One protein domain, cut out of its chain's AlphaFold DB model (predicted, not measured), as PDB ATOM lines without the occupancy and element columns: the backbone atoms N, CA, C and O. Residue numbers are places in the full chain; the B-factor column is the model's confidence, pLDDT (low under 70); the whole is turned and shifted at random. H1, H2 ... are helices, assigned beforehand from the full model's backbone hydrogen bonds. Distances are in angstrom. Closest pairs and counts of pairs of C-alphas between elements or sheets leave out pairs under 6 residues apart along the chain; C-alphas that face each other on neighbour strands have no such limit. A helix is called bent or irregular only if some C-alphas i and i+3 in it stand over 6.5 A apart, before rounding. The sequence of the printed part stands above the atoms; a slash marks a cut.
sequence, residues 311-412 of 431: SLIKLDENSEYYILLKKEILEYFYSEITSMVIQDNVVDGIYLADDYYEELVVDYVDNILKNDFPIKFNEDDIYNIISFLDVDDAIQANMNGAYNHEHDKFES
ATOM      1  N   SER A 311     203.409 185.039 207.618       81.00
ATOM      2  CA  SER A 311     203.959 184.651 206.322       81.00
ATOM      3  C   SER A 311     205.484 184.807 206.273       81.00
ATOM      4  O   SER A 311     206.204 183.862 205.942       81.00
ATOM      5  N   LEU A 312     206.004 185.969 206.693       69.81
ATOM      6  CA  LEU A 312     207.439 186.281 206.674       69.81
ATOM      7  C   LEU A 312     208.269 185.352 207.568       69.81
ATOM      8  O   LEU A 312     209.342 184.901 207.162       69.81
ATOM      9  N   ILE A 313     207.781 185.040 208.771       64.00
ATOM     10  CA  ILE A 313     208.467 184.118 209.694       64.00
ATOM     11  C   ILE A 313     208.221 182.646 209.389       64.00
ATOM     12  O   ILE A 313     208.820 181.798 210.048       64.00
ATOM     13  N   LYS A 314     207.347 182.338 208.423       76.69
ATOM     14  CA  LYS A 314     206.891 180.974 208.126       76.69
ATOM     15  C   LYS A 314     206.388 180.275 209.388       76.69
ATOM     16  O   LYS A 314     206.871 179.200 209.749       76.69
ATOM     17  N   LEU A 315     205.468 180.934 210.092       75.38
ATOM     18  CA  LEU A 315     204.895 180.398 211.321       75.38
ATOM     19  C   LEU A 315     204.205 179.060 211.026       75.38
ATOM     20  O   LEU A 315     203.526 178.931 210.012       75.38
ATOM     21  N   ASP A 316     204.377 178.077 211.912       77.31
ATOM     22  CA  ASP A 316     203.703 176.782 211.780       77.31
ATOM     23  C   ASP A 316     202.179 176.977 211.779       77.31
ATOM     24  O   ASP A 316     201.618 177.583 212.698       77.31
ATOM     25  N   GLU A 317     201.519 176.434 210.756       85.81
ATOM     26  CA  GLU A 317     200.066 176.479 210.560       85.81
ATOM     27  C   GLU A 317     199.308 175.793 211.708       85.81
ATOM     28  O   GLU A 317     198.164 176.139 211.991       85.81
ATOM     29  N   ASN A 318     199.959 174.865 212.416       84.94
ATOM     30  CA  ASN A 318     199.395 174.191 213.587       84.94
ATOM     31  C   ASN A 318     199.642 174.945 214.900       84.94
ATOM     32  O   ASN A 318     199.221 174.490 215.965       84.94
ATOM     33  N   SER A 319     200.361 176.070 214.859       78.56
ATOM     34  CA  SER A 319     200.605 176.861 216.058       78.56
ATOM     35  C   SER A 319     199.317 177.518 216.549       78.56
ATOM     36  O   SER A 319     198.486 177.981 215.766       78.56
ATOM     37  N   GLU A 320     199.183 177.626 217.870       79.81
ATOM     38  CA  GLU A 320     198.037 178.279 218.510       79.81
ATOM     39  C   GLU A 320     197.809 179.707 217.978       79.81
ATOM     40  O   GLU A 320     196.673 180.130 217.800       79.81
ATOM     41  N   TYR A 321     198.887 180.436 217.672       76.62
ATOM     42  CA  TYR A 321     198.821 181.801 217.153       76.62
ATOM     43  C   TYR A 321     198.306 181.866 215.720       76.62
ATOM     44  O   TYR A 321     197.485 182.728 215.427       76.62
ATOM     45  N   TYR A 322     198.766 180.970 214.838       84.75
ATOM     46  CA  TYR A 322     198.285 180.916 213.457       84.75
ATOM     47  C   TYR A 322     196.780 180.633 213.423       84.75
ATOM     48  O   TYR A 322     196.031 181.330 212.741       84.75
ATOM     49  N   ILE A 323     196.344 179.657 214.223       86.38
ATOM     50  CA  ILE A 323     194.931 179.291 214.367       86.38
ATOM     51  C   ILE A 323     194.122 180.476 214.910       86.38
ATOM     52  O   ILE A 323     193.058 180.776 214.372       86.38
ATOM     53  N   LEU A 324     194.633 181.173 215.932       83.50
ATOM     54  CA  LEU A 324     193.984 182.355 216.495       83.50
ATOM     55  C   LEU A 324     193.852 183.479 215.462       83.50
ATOM     56  O   LEU A 324     192.752 183.965 215.251       83.50
ATOM     57  N   LEU A 325     194.932 183.857 214.771       84.38
ATOM     58  CA  LEU A 325     194.885 184.910 213.750       84.38
ATOM     59  C   LEU A 325     193.868 184.581 212.653       84.38
ATOM     60  O   LEU A 325     193.083 185.444 212.269       84.38
ATOM     61  N   LYS A 326     193.880 183.340 212.152       91.38
ATOM     62  CA  LYS A 326     192.928 182.905 211.129       91.38
ATOM     63  C   LYS A 326     191.488 183.035 211.632       91.38
ATOM     64  O   LYS A 326     190.653 183.557 210.907       91.38
ATOM     65  N   LYS A 327     191.217 182.620 212.874       89.50
ATOM     66  CA  LYS A 327     189.903 182.769 213.515       89.50
ATOM     67  C   LYS A 327     189.456 184.234 213.573       89.50
ATOM     68  O   LYS A 327     188.336 184.518 213.178       89.50
ATOM     69  N   GLU A 328     190.322 185.146 214.009       87.25
ATOM     70  CA  GLU A 328     189.995 186.579 214.122       87.25
ATOM     71  C   GLU A 328     189.755 187.238 212.754       87.25
ATOM     72  O   GLU A 328     188.866 188.073 212.615       87.25
ATOM     73  N   ILE A 329     190.502 186.837 211.715       91.25
ATOM     74  CA  ILE A 329     190.240 187.288 210.337       91.25
ATOM     75  C   ILE A 329     188.851 186.836 209.888       91.25
ATOM     76  O   ILE A 329     188.086 187.645 209.373       91.25
ATOM     77  N   LEU A 330     188.503 185.567 210.117       93.44
ATOM     78  CA  LEU A 330     187.173 185.061 209.782       93.44
ATOM     79  C   LEU A 330     186.075 185.809 210.552       93.44
ATOM     80  O   LEU A 330     185.100 186.224 209.940       93.44
ATOM     81  N   GLU A 331     186.254 186.046 211.854       91.38
ATOM     82  CA  GLU A 331     185.292 186.792 212.679       91.38
ATOM     83  C   GLU A 331     185.095 188.236 212.199       91.38
ATOM     84  O   GLU A 331     183.953 188.690 212.134       91.38
ATOM     85  N   TYR A 332     186.163 188.923 211.779       91.06
ATOM     86  CA  TYR A 332     186.066 190.237 211.138       91.06
ATOM     87  C   TYR A 332     185.191 190.193 209.876       91.06
ATOM     88  O   TYR A 332     184.277 191.006 209.719       91.06
ATOM     89  N   PHE A 333     185.432 189.224 208.990       94.06
ATOM     90  CA  PHE A 333     184.638 189.084 207.771       94.06
ATOM     91  C   PHE A 333     183.184 188.716 208.074       94.06
ATOM     92  O   PHE A 333     182.290 189.268 207.443       94.06
ATOM     93  N   TYR A 334     182.919 187.872 209.074       93.56
ATOM     94  CA  TYR A 334     181.549 187.552 209.491       93.56
ATOM     95  C   TYR A 334     180.765 188.794 209.936       93.56
ATOM     96  O   TYR A 334     179.554 188.838 209.744       93.56
ATOM     97  N   SER A 335     181.432 189.799 210.518       89.88
ATOM     98  CA  SER A 335     180.786 191.059 210.905       89.88
ATOM     99  C   SER A 335     180.678 192.091 209.781       89.88
ATOM    100  O   SER A 335     179.727 192.866 209.774       89.88
ATOM    101  N   GLU A 336     181.633 192.128 208.849       92.38
ATOM    102  CA  GLU A 336     181.774 193.249 207.907       92.38
ATOM    103  C   GLU A 336     181.398 192.909 206.459       92.38
ATOM    104  O   GLU A 336     181.207 193.830 205.666       92.38
ATOM    105  N   ILE A 337     181.248 191.628 206.092       94.88
ATOM    106  CA  ILE A 337     181.082 191.212 204.689       94.88
ATOM    107  C   ILE A 337     179.916 191.918 203.980       94.88
ATOM    108  O   ILE A 337     180.090 192.379 202.854       94.88
ATOM    109  N   THR A 338     178.764 192.087 204.639       92.75
ATOM    110  CA  THR A 338     177.613 192.813 204.073       92.75
ATOM    111  C   THR A 338     177.961 194.271 203.778       92.75
ATOM    112  O   THR A 338     177.745 194.754 202.667       92.75
ATOM    113  N   SER A 339     178.557 194.969 204.748       89.12
ATOM    114  CA  SER A 339     178.985 196.364 204.594       89.12
ATOM    115  C   SER A 339     180.024 196.519 203.486       89.12
ATOM    116  O   SER A 339     179.939 197.461 202.702       89.12
ATOM    117  N   MET A 340     180.982 195.595 203.406       91.06
ATOM    118  CA  MET A 340     182.041 195.584 202.396       91.06
ATOM    119  C   MET A 340     181.469 195.390 200.986       91.06
ATOM    120  O   MET A 340     181.750 196.189 200.096       91.06
ATOM    121  N   VAL A 341     180.588 194.400 200.802       91.62
ATOM    122  CA  VAL A 341     179.897 194.131 199.528       91.62
ATOM    123  C   VAL A 341     179.100 195.346 199.044       91.62
ATOM    124  O   VAL A 341     179.130 195.658 197.851       91.62
ATOM    125  N   ILE A 342     178.428 196.054 199.960       85.88
ATOM    126  CA  ILE A 342     177.683 197.284 199.658       85.88
ATOM    127  C   ILE A 342     178.631 198.428 199.281       85.88
ATOM    128  O   ILE A 342     178.438 199.074 198.256       85.88
ATOM    129  N   GLN A 343     179.644 198.705 200.106       87.31
ATOM    130  CA  GLN A 343     180.548 199.847 199.914       87.31
ATOM    131  C   GLN A 343     181.372 199.728 198.630       87.31
ATOM    132  O   GLN A 343     181.548 200.721 197.918       87.31
ATOM    133  N   ASP A 344     181.822 198.516 198.317       86.69
ATOM    134  CA  ASP A 344     182.632 198.239 197.133       86.69
ATOM    135  C   ASP A 344     181.779 197.958 195.884       86.69
ATOM    136  O   ASP A 344     182.328 197.725 194.807       86.69
ATOM    137  N   ASN A 345     180.445 198.041 195.996       85.50
ATOM    138  CA  ASN A 345     179.480 197.822 194.914       85.50
ATOM    139  C   ASN A 345     179.678 196.468 194.202       85.50
ATOM    140  O   ASN A 345     179.588 196.368 192.979       85.50
ATOM    141  N   VAL A 346     179.962 195.409 194.967       87.62
ATOM    142  CA  VAL A 346     180.292 194.075 194.425       87.62
ATOM    143  C   VAL A 346     179.110 193.468 193.664       87.62
ATOM    144  O   VAL A 346     179.292 192.795 192.652       87.62
ATOM    145  N   VAL A 347     177.892 193.734 194.138       86.19
ATOM    146  CA  VAL A 347     176.626 193.256 193.560       86.19
ATOM    147  C   VAL A 347     175.861 194.369 192.834       86.19
ATOM    148  O   VAL A 347     174.631 194.355 192.809       86.19
ATOM    149  N   ASP A 348     176.557 195.365 192.277       81.56
ATOM    150  CA  ASP A 348     175.914 196.489 191.582       81.56
ATOM    151  C   ASP A 348     174.959 196.026 190.468       81.56
ATOM    152  O   ASP A 348     175.203 195.051 189.754       81.56
ATOM    153  N   GLY A 349     173.845 196.739 190.317       76.75
ATOM    154  CA  GLY A 349     172.815 196.433 189.327       76.75
ATOM    155  C   GLY A 349     171.941 195.211 189.637       76.75
ATOM    156  O   GLY A 349     171.047 194.911 188.843       76.75
ATOM    157  N   ILE A 350     172.143 194.535 190.773       83.62
ATOM    158  CA  ILE A 350     171.273 193.451 191.246       83.62
ATOM    159  C   ILE A 350     170.181 194.047 192.140       83.62
ATOM    160  O   ILE A 350     170.459 194.608 193.202       83.62
ATOM    161  N   TYR A 351     168.929 193.918 191.691       80.19
ATOM    162  CA  TYR A 351     167.738 194.449 192.372       80.19
ATOM    163  C   TYR A 351     166.759 193.358 192.819       80.19
ATOM    164  O   TYR A 351     165.756 193.656 193.461       80.19
ATOM    165  N   LEU A 352     167.004 192.098 192.464       79.25
ATOM    166  CA  LEU A 352     166.175 190.960 192.847       79.25
ATOM    167  C   LEU A 352     167.083 189.849 193.360       79.25
ATOM    168  O   LEU A 352     168.134 189.596 192.776       79.25
ATOM    169  N   ALA A 353     166.659 189.162 194.421       77.69
ATOM    170  CA  ALA A 353     167.422 188.052 194.994       77.69
ATOM    171  C   ALA A 353     167.637 186.908 193.986       77.69
ATOM    172  O   ALA A 353     168.663 186.240 194.025       77.69
ATOM    173  N   ASP A 354     166.711 186.727 193.040       81.56
ATOM    174  CA  ASP A 354     166.825 185.721 191.975       81.56
ATOM    175  C   ASP A 354     167.961 186.021 190.975       81.56
ATOM    176  O   ASP A 354     168.437 185.106 190.301       81.56
ATOM    177  N   ASP A 355     168.405 187.281 190.888       82.25
ATOM    178  CA  ASP A 355     169.494 187.722 190.006       82.25
ATOM    179  C   ASP A 355     170.866 187.692 190.715       82.25
ATOM    180  O   ASP A 355     171.886 188.042 190.117       82.25
ATOM    181  N   TYR A 356     170.909 187.289 191.992       84.69
ATOM    182  CA  TYR A 356     172.142 187.184 192.768       84.69
ATOM    183  C   TYR A 356     172.941 185.927 192.401       84.69
ATOM    184  O   TYR A 356     172.437 184.803 192.440       84.69
ATOM    185  N   TYR A 357     174.229 186.122 192.105       84.81
ATOM    186  CA  TYR A 357     175.181 185.050 191.830       84.81
ATOM    187  C   TYR A 357     176.285 185.049 192.881       84.81
ATOM    188  O   TYR A 357     177.100 185.968 192.943       84.81
ATOM    189  N   GLU A 358     176.340 183.976 193.670       86.44
ATOM    190  CA  GLU A 358     177.303 183.811 194.764       86.44
ATOM    191  C   GLU A 358     178.765 183.920 194.293       86.44
ATOM    192  O   GLU A 358     179.608 184.457 195.005       86.44
ATOM    193  N   GLU A 359     179.051 183.492 193.058       88.75
ATOM    194  CA  GLU A 359     180.389 183.508 192.448       88.75
ATOM    195  C   GLU A 359     181.018 184.916 192.408       88.75
ATOM    196  O   GLU A 359     182.226 185.048 192.583       88.75
ATOM    197  N   LEU A 360     180.209 185.981 192.294       86.69
ATOM    198  CA  LEU A 360     180.697 187.368 192.347       86.69
ATOM    199  C   LEU A 360     181.322 187.708 193.706       86.69
ATOM    200  O   LEU A 360     182.352 188.378 193.781       86.69
ATOM    201  N   VAL A 361     180.699 187.232 194.785       91.56
ATOM    202  CA  VAL A 361     181.172 187.468 196.151       91.56
ATOM    203  C   VAL A 361     182.314 186.512 196.494       91.56
ATOM    204  O   VAL A 361     183.255 186.927 197.167       91.56
ATOM    205  N   VAL A 362     182.292 185.274 195.979       94.56
ATOM    206  CA  VAL A 362     183.420 184.328 196.085       94.56
ATOM    207  C   VAL A 362     184.698 184.955 195.541       94.56
ATOM    208  O   VAL A 362     185.692 185.022 196.264       94.56
ATOM    209  N   ASP A 363     184.665 185.464 194.308       92.88
ATOM    210  CA  ASP A 363     185.831 186.082 193.674       92.88
ATOM    211  C   ASP A 363     186.306 187.322 194.441       92.88
ATOM    212  O   ASP A 363     187.508 187.546 194.599       92.88
ATOM    213  N   TYR A 364     185.375 188.136 194.945       94.31
ATOM    214  CA  TYR A 364     185.695 189.307 195.759       94.31
ATOM    215  C   TYR A 364     186.427 188.924 197.057       94.31
ATOM    216  O   TYR A 364     187.525 189.426 197.318       94.31
ATOM    217  N   VAL A 365     185.867 187.993 197.836       95.75
ATOM    218  CA  VAL A 365     186.451 187.540 199.108       95.75
ATOM    219  C   VAL A 365     187.798 186.856 198.879       95.75
ATOM    220  O   VAL A 365     188.768 187.160 199.574       95.75
ATOM    221  N   ASP A 366     187.897 185.974 197.883       95.50
ATOM    222  CA  ASP A 366     189.135 185.264 197.551       95.50
ATOM    223  C   ASP A 366     190.264 186.233 197.158       95.50
ATOM    224  O   ASP A 366     191.401 186.095 197.622       95.50
ATOM    225  N   ASN A 367     189.954 187.266 196.368       94.00
ATOM    226  CA  ASN A 367     190.925 188.299 196.010       94.00
ATOM    227  C   ASN A 367     191.421 189.078 197.232       94.00
ATOM    228  O   ASN A 367     192.627 189.304 197.357       94.00
ATOM    229  N   ILE A 368     190.528 189.470 198.143       94.31
ATOM    230  CA  ILE A 368     190.925 190.183 199.363       94.31
ATOM    231  C   ILE A 368     191.803 189.295 200.243       94.31
ATOM    232  O   ILE A 368     192.896 189.707 200.635       94.31
ATOM    233  N   LEU A 369     191.371 188.060 200.519       95.62
ATOM    234  CA  LEU A 369     192.132 187.131 201.356       95.62
ATOM    235  C   LEU A 369     193.530 186.879 200.779       95.62
ATOM    236  O   LEU A 369     194.507 186.914 201.521       95.62
ATOM    237  N   LYS A 370     193.660 186.703 199.458       92.38
ATOM    238  CA  LYS A 370     194.959 186.482 198.799       92.38
ATOM    239  C   LYS A 370     195.886 187.695 198.837       92.38
ATOM    240  O   LYS A 370     197.097 187.512 198.979       92.38
ATOM    241  N   ASN A 371     195.349 188.899 198.663       89.62
ATOM    242  CA  ASN A 371     196.160 190.110 198.538       89.62
ATOM    243  C   ASN A 371     196.546 190.692 199.899       89.62
ATOM    244  O   ASN A 371     197.701 191.072 200.104       89.62
ATOM    245  N   ASP A 372     195.603 190.709 200.836       91.12
ATOM    246  CA  ASP A 372     195.752 191.475 202.070       91.12
ATOM    247  C   ASP A 372     196.141 190.589 203.255       91.12
ATOM    248  O   ASP A 372     196.706 191.090 204.235       91.12
ATOM    249  N   PHE A 373     195.914 189.272 203.155       92.81
ATOM    250  CA  PHE A 373     196.181 188.306 204.217       92.81
ATOM    251  C   PHE A 373     197.004 187.107 203.717       92.81
ATOM    252  O   PHE A 373     196.442 186.045 203.460       92.81
ATOM    253  N   PRO A 374     198.348 187.201 203.631       89.50
ATOM    254  CA  PRO A 374     199.203 186.172 203.019       89.50
ATOM    255  C   PRO A 374     199.421 184.924 203.902       89.50
ATOM    256  O   PRO A 374     200.550 184.470 204.119       89.50
ATOM    257  N   ILE A 375     198.330 184.356 204.409       90.19
ATOM    258  CA  ILE A 375     198.217 183.076 205.106       90.19
ATOM    259  C   ILE A 375     197.242 182.174 204.331       90.19
ATOM    260  O   ILE A 375     196.526 182.622 203.440       90.19
ATOM    261  N   LYS A 376     197.222 180.874 204.624       92.75
ATOM    262  CA  LYS A 376     196.374 179.921 203.895       92.75
ATOM    263  C   LYS A 376     194.913 179.960 204.346       92.75
ATOM    264  O   LYS A 376     194.603 179.596 205.488       92.75
ATOM    265  N   PHE A 377     194.043 180.245 203.383       94.88
ATOM    266  CA  PHE A 377     192.601 180.014 203.429       94.88
ATOM    267  C   PHE A 377     192.226 178.907 202.440       94.88
ATOM    268  O   PHE A 377     192.895 178.731 201.418       94.88
ATOM    269  N   ASN A 378     191.218 178.109 202.778       93.44
ATOM    270  CA  ASN A 378     190.646 177.090 201.903       93.44
ATOM    271  C   ASN A 378     189.263 177.531 201.394       93.44
ATOM    272  O   ASN A 378     188.741 178.564 201.805       93.44
ATOM    273  N   GLU A 379     188.674 176.747 200.492       94.00
ATOM    274  CA  GLU A 379     187.341 177.037 199.948       94.00
ATOM    275  C   GLU A 379     186.274 177.084 201.051       94.00
ATOM    276  O   GLU A 379     185.441 177.985 201.049       94.00
ATOM    277  N   ASP A 380     186.347 176.186 202.040       95.62
ATOM    278  CA  ASP A 380     185.407 176.177 203.167       95.62
ATOM    279  C   ASP A 380     185.427 177.503 203.946       95.62
ATOM    280  O   ASP A 380     184.376 177.987 204.351       95.62
ATOM    281  N   ASP A 381     186.597 178.116 204.147       96.31
ATOM    282  CA  ASP A 381     186.724 179.420 204.808       96.31
ATOM    283  C   ASP A 381     185.974 180.517 204.035       96.31
ATOM    284  O   ASP A 381     185.278 181.330 204.640       96.31
ATOM    285  N   ILE A 382     186.093 180.521 202.703       96.12
ATOM    286  CA  ILE A 382     185.439 181.504 201.827       96.12
ATOM    287  C   ILE A 382     183.920 181.323 201.885       96.12
ATOM    288  O   ILE A 382     183.195 182.283 202.144       96.12
ATOM    289  N   TYR A 383     183.433 180.091 201.729       95.06
ATOM    290  CA  TYR A 383     181.999 179.801 201.822       95.06
ATOM    291  C   TYR A 383     181.432 180.078 203.218       95.06
ATOM    292  O   TYR A 383     180.302 180.548 203.345       95.06
ATOM    293  N   ASN A 384     182.222 179.858 204.273       95.81
ATOM    294  CA  ASN A 384     181.829 180.252 205.621       95.81
ATOM    295  C   ASN A 384     181.644 181.767 205.718       95.81
ATOM    296  O   ASN A 384     180.629 182.184 206.258       95.81
ATOM    297  N   ILE A 385     182.548 182.590 205.174       96.44
ATOM    298  CA  ILE A 385     182.386 184.058 205.154       96.44
ATOM    299  C   ILE A 385     181.096 184.457 204.434       96.44
ATOM    300  O   ILE A 385     180.303 185.232 204.967       96.44
ATOM    301  N   ILE A 386     180.865 183.894 203.251       94.12
ATOM    302  CA  ILE A 386     179.704 184.223 202.418       94.12
ATOM    303  C   ILE A 386     178.393 183.847 203.111       94.12
ATOM    304  O   ILE A 386     177.401 184.549 202.959       94.12
ATOM    305  N   SER A 387     178.385 182.799 203.940       94.44
ATOM    306  CA  SER A 387     177.191 182.415 204.701       94.44
ATOM    307  C   SER A 387     176.699 183.480 205.698       94.44
ATOM    308  O   SER A 387     175.558 183.395 206.149       94.44
ATOM    309  N   PHE A 388     177.531 184.479 206.027       94.81
ATOM    310  CA  PHE A 388     177.173 185.629 206.869       94.81
ATOM    311  C   PHE A 388     176.773 186.876 206.065       94.81
ATOM    312  O   PHE A 388     176.415 187.888 206.666       94.81
ATOM    313  N   LEU A 389     176.814 186.826 204.730       93.50
ATOM    314  CA  LEU A 389     176.329 187.913 203.886       93.50
ATOM    315  C   LEU A 389     174.803 188.018 203.981       93.50
ATOM    316  O   LEU A 389     174.080 187.079 203.644       93.50
ATOM    317  N   ASP A 390     174.321 189.199 204.357       92.62
ATOM    318  CA  ASP A 390     172.911 189.557 204.223       92.62
ATOM    319  C   ASP A 390     172.659 190.091 202.805       92.62
ATOM    320  O   ASP A 390     172.911 191.254 202.478       92.62
ATOM    321  N   VAL A 391     172.228 189.182 201.928       89.12
ATOM    322  CA  VAL A 391     171.961 189.479 200.515       89.12
ATOM    323  C   VAL A 391     170.793 190.457 200.366       89.12
ATOM    324  O   VAL A 391     170.823 191.306 199.475       89.12
ATOM    325  N   ASP A 392     169.788 190.373 201.241       87.50
ATOM    326  CA  ASP A 392     168.612 191.243 201.181       87.50
ATOM    327  C   ASP A 392     168.998 192.691 201.513       87.50
ATOM    328  O   ASP A 392     168.622 193.611 200.779       87.50
ATOM    329  N   ASP A 393     169.820 192.894 202.546       88.00
ATOM    330  CA  ASP A 393     170.360 194.211 202.900       88.00
ATOM    331  C   ASP A 393     171.222 194.798 201.769       88.00
ATOM    332  O   ASP A 393     171.099 195.984 201.437       88.00
ATOM    333  N   ALA A 394     172.061 193.974 201.130       85.62
ATOM    334  CA  ALA A 394     172.888 194.412 200.008       85.62
ATOM    335  C   ALA A 394     172.047 194.863 198.800       85.62
ATOM    336  O   ALA A 394     172.283 195.928 198.223       85.62
ATOM    337  N   ILE A 395     171.005 194.102 198.455       85.31
ATOM    338  CA  ILE A 395     170.070 194.446 197.375       85.31
ATOM    339  C   ILE A 395     169.258 195.701 197.726       85.31
ATOM    340  O   ILE A 395     169.042 196.571 196.876       85.31
ATOM    341  N   GLN A 396     168.824 195.841 198.980       83.75
ATOM    342  CA  GLN A 396     168.096 197.024 199.428       83.75
ATOM    343  C   GLN A 396     168.963 198.290 199.339       83.75
ATOM    344  O   GLN A 396     168.465 199.357 198.958       83.75
ATOM    345  N   ALA A 397     170.260 198.188 199.641       82.62
ATOM    346  CA  ALA A 397     171.205 199.287 199.471       82.62
ATOM    347  C   ALA A 397     171.324 199.721 197.999       82.62
ATOM    348  O   ALA A 397     171.247 200.922 197.718       82.62
ATOM    349  N   ASN A 398     171.394 198.769 197.062       79.75
ATOM    350  CA  ASN A 398     171.400 199.051 195.622       79.75
ATOM    351  C   ASN A 398     170.134 199.794 195.171       79.75
ATOM    352  O   ASN A 398     170.217 200.794 194.452       79.75
ATOM    353  N   MET A 399     168.955 199.347 195.623       74.44
ATOM    354  CA  MET A 399     167.687 200.025 195.320       74.44
ATOM    355  C   MET A 399     167.715 201.480 195.794       74.44
ATOM    356  O   MET A 399     167.415 202.392 195.023       74.44
ATOM    357  N   ASN A 400     168.114 201.715 197.046       75.06
ATOM    358  CA  ASN A 400     168.183 203.056 197.625       75.06
ATOM    359  C   ASN A 400     169.186 203.960 196.885       75.06
ATOM    360  O   ASN A 400     168.904 205.141 196.664       75.06
ATOM    361  N   GLY A 401     170.333 203.416 196.468       68.56
ATOM    362  CA  GLY A 401     171.324 204.129 195.661       68.56
ATOM    363  C   GLY A 401     170.777 204.574 194.301       68.56
ATOM    364  O   GLY A 401     170.941 205.735 193.917       68.56
ATOM    365  N   ALA A 402     170.055 203.690 193.603       60.88
ATOM    366  CA  ALA A 402     169.433 203.998 192.315       60.88
ATOM    367  C   ALA A 402     168.366 205.104 192.423       60.88
ATOM    368  O   ALA A 402     168.355 206.030 191.609       60.88
ATOM    369  N   TYR A 403     167.522 205.066 193.463       58.25
ATOM    370  CA  TYR A 403     166.510 206.104 193.715       58.25
ATOM    371  C   TYR A 403     167.123 207.490 193.978       58.25
ATOM    372  O   TYR A 403     166.625 208.494 193.463       58.25
ATOM    373  N   ASN A 404     168.217 207.565 194.742       56.88
ATOM    374  CA  ASN A 404     168.889 208.835 195.043       56.88
ATOM    375  C   ASN A 404     169.563 209.444 193.800       56.88
ATOM    376  O   ASN A 404     169.469 210.651 193.571       56.88
ATOM    377  N   HIS A 405     170.165 208.617 192.939       53.78
ATOM    378  CA  HIS A 405     170.778 209.078 191.689       53.78
ATOM    379  C   HIS A 405     169.775 209.636 190.666       53.78
ATOM    380  O   HIS A 405     170.136 210.505 189.862       53.78
ATOM    381  N   GLU A 406     168.524 209.169 190.677       49.59
ATOM    382  CA  GLU A 406     167.457 209.767 189.869       49.59
ATOM    383  C   GLU A 406     166.993 211.118 190.433       49.59
ATOM    384  O   GLU A 406     166.718 212.035 189.659       49.59
ATOM    385  N   HIS A 407     166.986 211.286 191.759       47.22
ATOM    386  CA  HIS A 407     166.588 212.532 192.424       47.22
ATOM    387  C   HIS A 407     167.616 213.674 192.253       47.22
ATOM    388  O   HIS A 407     167.228 214.801 191.932       47.22
ATOM    389  N   ASP A 408     168.921 213.394 192.349       41.47
ATOM    390  CA  ASP A 408     169.988 214.405 192.181       41.47
ATOM    391  C   ASP A 408     170.082 214.959 190.742       41.47
ATOM    392  O   ASP A 408     170.443 216.122 190.503       41.47
ATOM    393  N   LYS A 409     169.690 214.158 189.742       42.50
ATOM    394  CA  LYS A 409     169.564 214.619 188.347       42.50
ATOM    395  C   LYS A 409     168.421 215.619 188.153       42.50
ATOM    396  O   LYS A 409     168.474 216.405 187.209       42.50
ATOM    397  N   PHE A 410     167.418 215.622 189.032       41.56
ATOM    398  CA  PHE A 410     166.324 216.592 188.988       41.56
ATOM    399  C   PHE A 410     166.677 217.912 189.694       41.56
ATOM    400  O   PHE A 410     166.344 218.978 189.168       41.56
ATOM    401  N   GLU A 411     167.408 217.885 190.815       39.66
ATOM    402  CA  GLU A 411     167.753 219.104 191.573       39.66
ATOM    403  C   GLU A 411     168.858 219.963 190.931       39.66
ATOM    404  O   GLU A 411     168.840 221.187 191.060       39.66
ATOM    405  N   SER A 412     169.763 219.376 190.143       33.34
ATOM    406  CA  SER A 412     170.849 220.115 189.463       33.34
ATOM    407  C   SER A 412     170.393 221.061 188.332       33.34
ATOM    408  O   SER A 412     171.212 221.768 187.745       33.34
TER     409      SER A 412
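AT A GLANCE: This is residues 311 to 412 of the 431 residues of an uncharacterized protein of Acinetobacter sp. NIPH 2168 (UniProt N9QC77). Short helix H3 packs on residues 330 to 337 of the long, kinked helix H1, and H2 crosses H3; H4 packs with its residues 391 to 398 on residues 338 to 342 of H1 and runs on as an arm, of which residues 403 to 411, with residue 412 after them, stick out. The printed part has 102 residues with four named helices, H1, H2, H3 and H4 in order along the chain, and no named strand; the class is all helix. The whole is loose, radius of gyration of the C-alphas 17.1 A, spanning 59 by 30 by 18 A.

HOW THE PARTS SIT: H1, residues 320 to 343, has a kink of 58 degrees near residue 336 and is irregular, C-alphas 335 and 338 being 7.7 A apart. Its residues 330 to 337 alone touch H3, residues 379 to 386; the closest C-alphas, Tyr 334 and Ile 385, are 5.6 A apart. Residues 361 to 366 alone of H2, residues 358 to 372, touch H3, only just about perpendicular at 72 degrees; closest C-alphas: Val 365 and Ile 382, 6.7 A. H4, residues 391 to 411, touches H1; closest C-alphas: Ile 342 and Ala 394, 5.6 A. In H2 and H3 every O i to N i+4 pair is within hydrogen-bond range, in H1 18 of 20, in H4 15 of 17.

IN THESE COORDINATES: H1, 33.4 A, begins at C-alpha 320 (198.037, 178.279, 218.510); H4, 31.2 A, ends at C-alpha 411 (167.753, 219.104, 191.573).

THE WHOLE: The printed part has no cut; the H1 to H2 link is long. Residues 312 to 313 and 401 to 412 have pLDDT under 70.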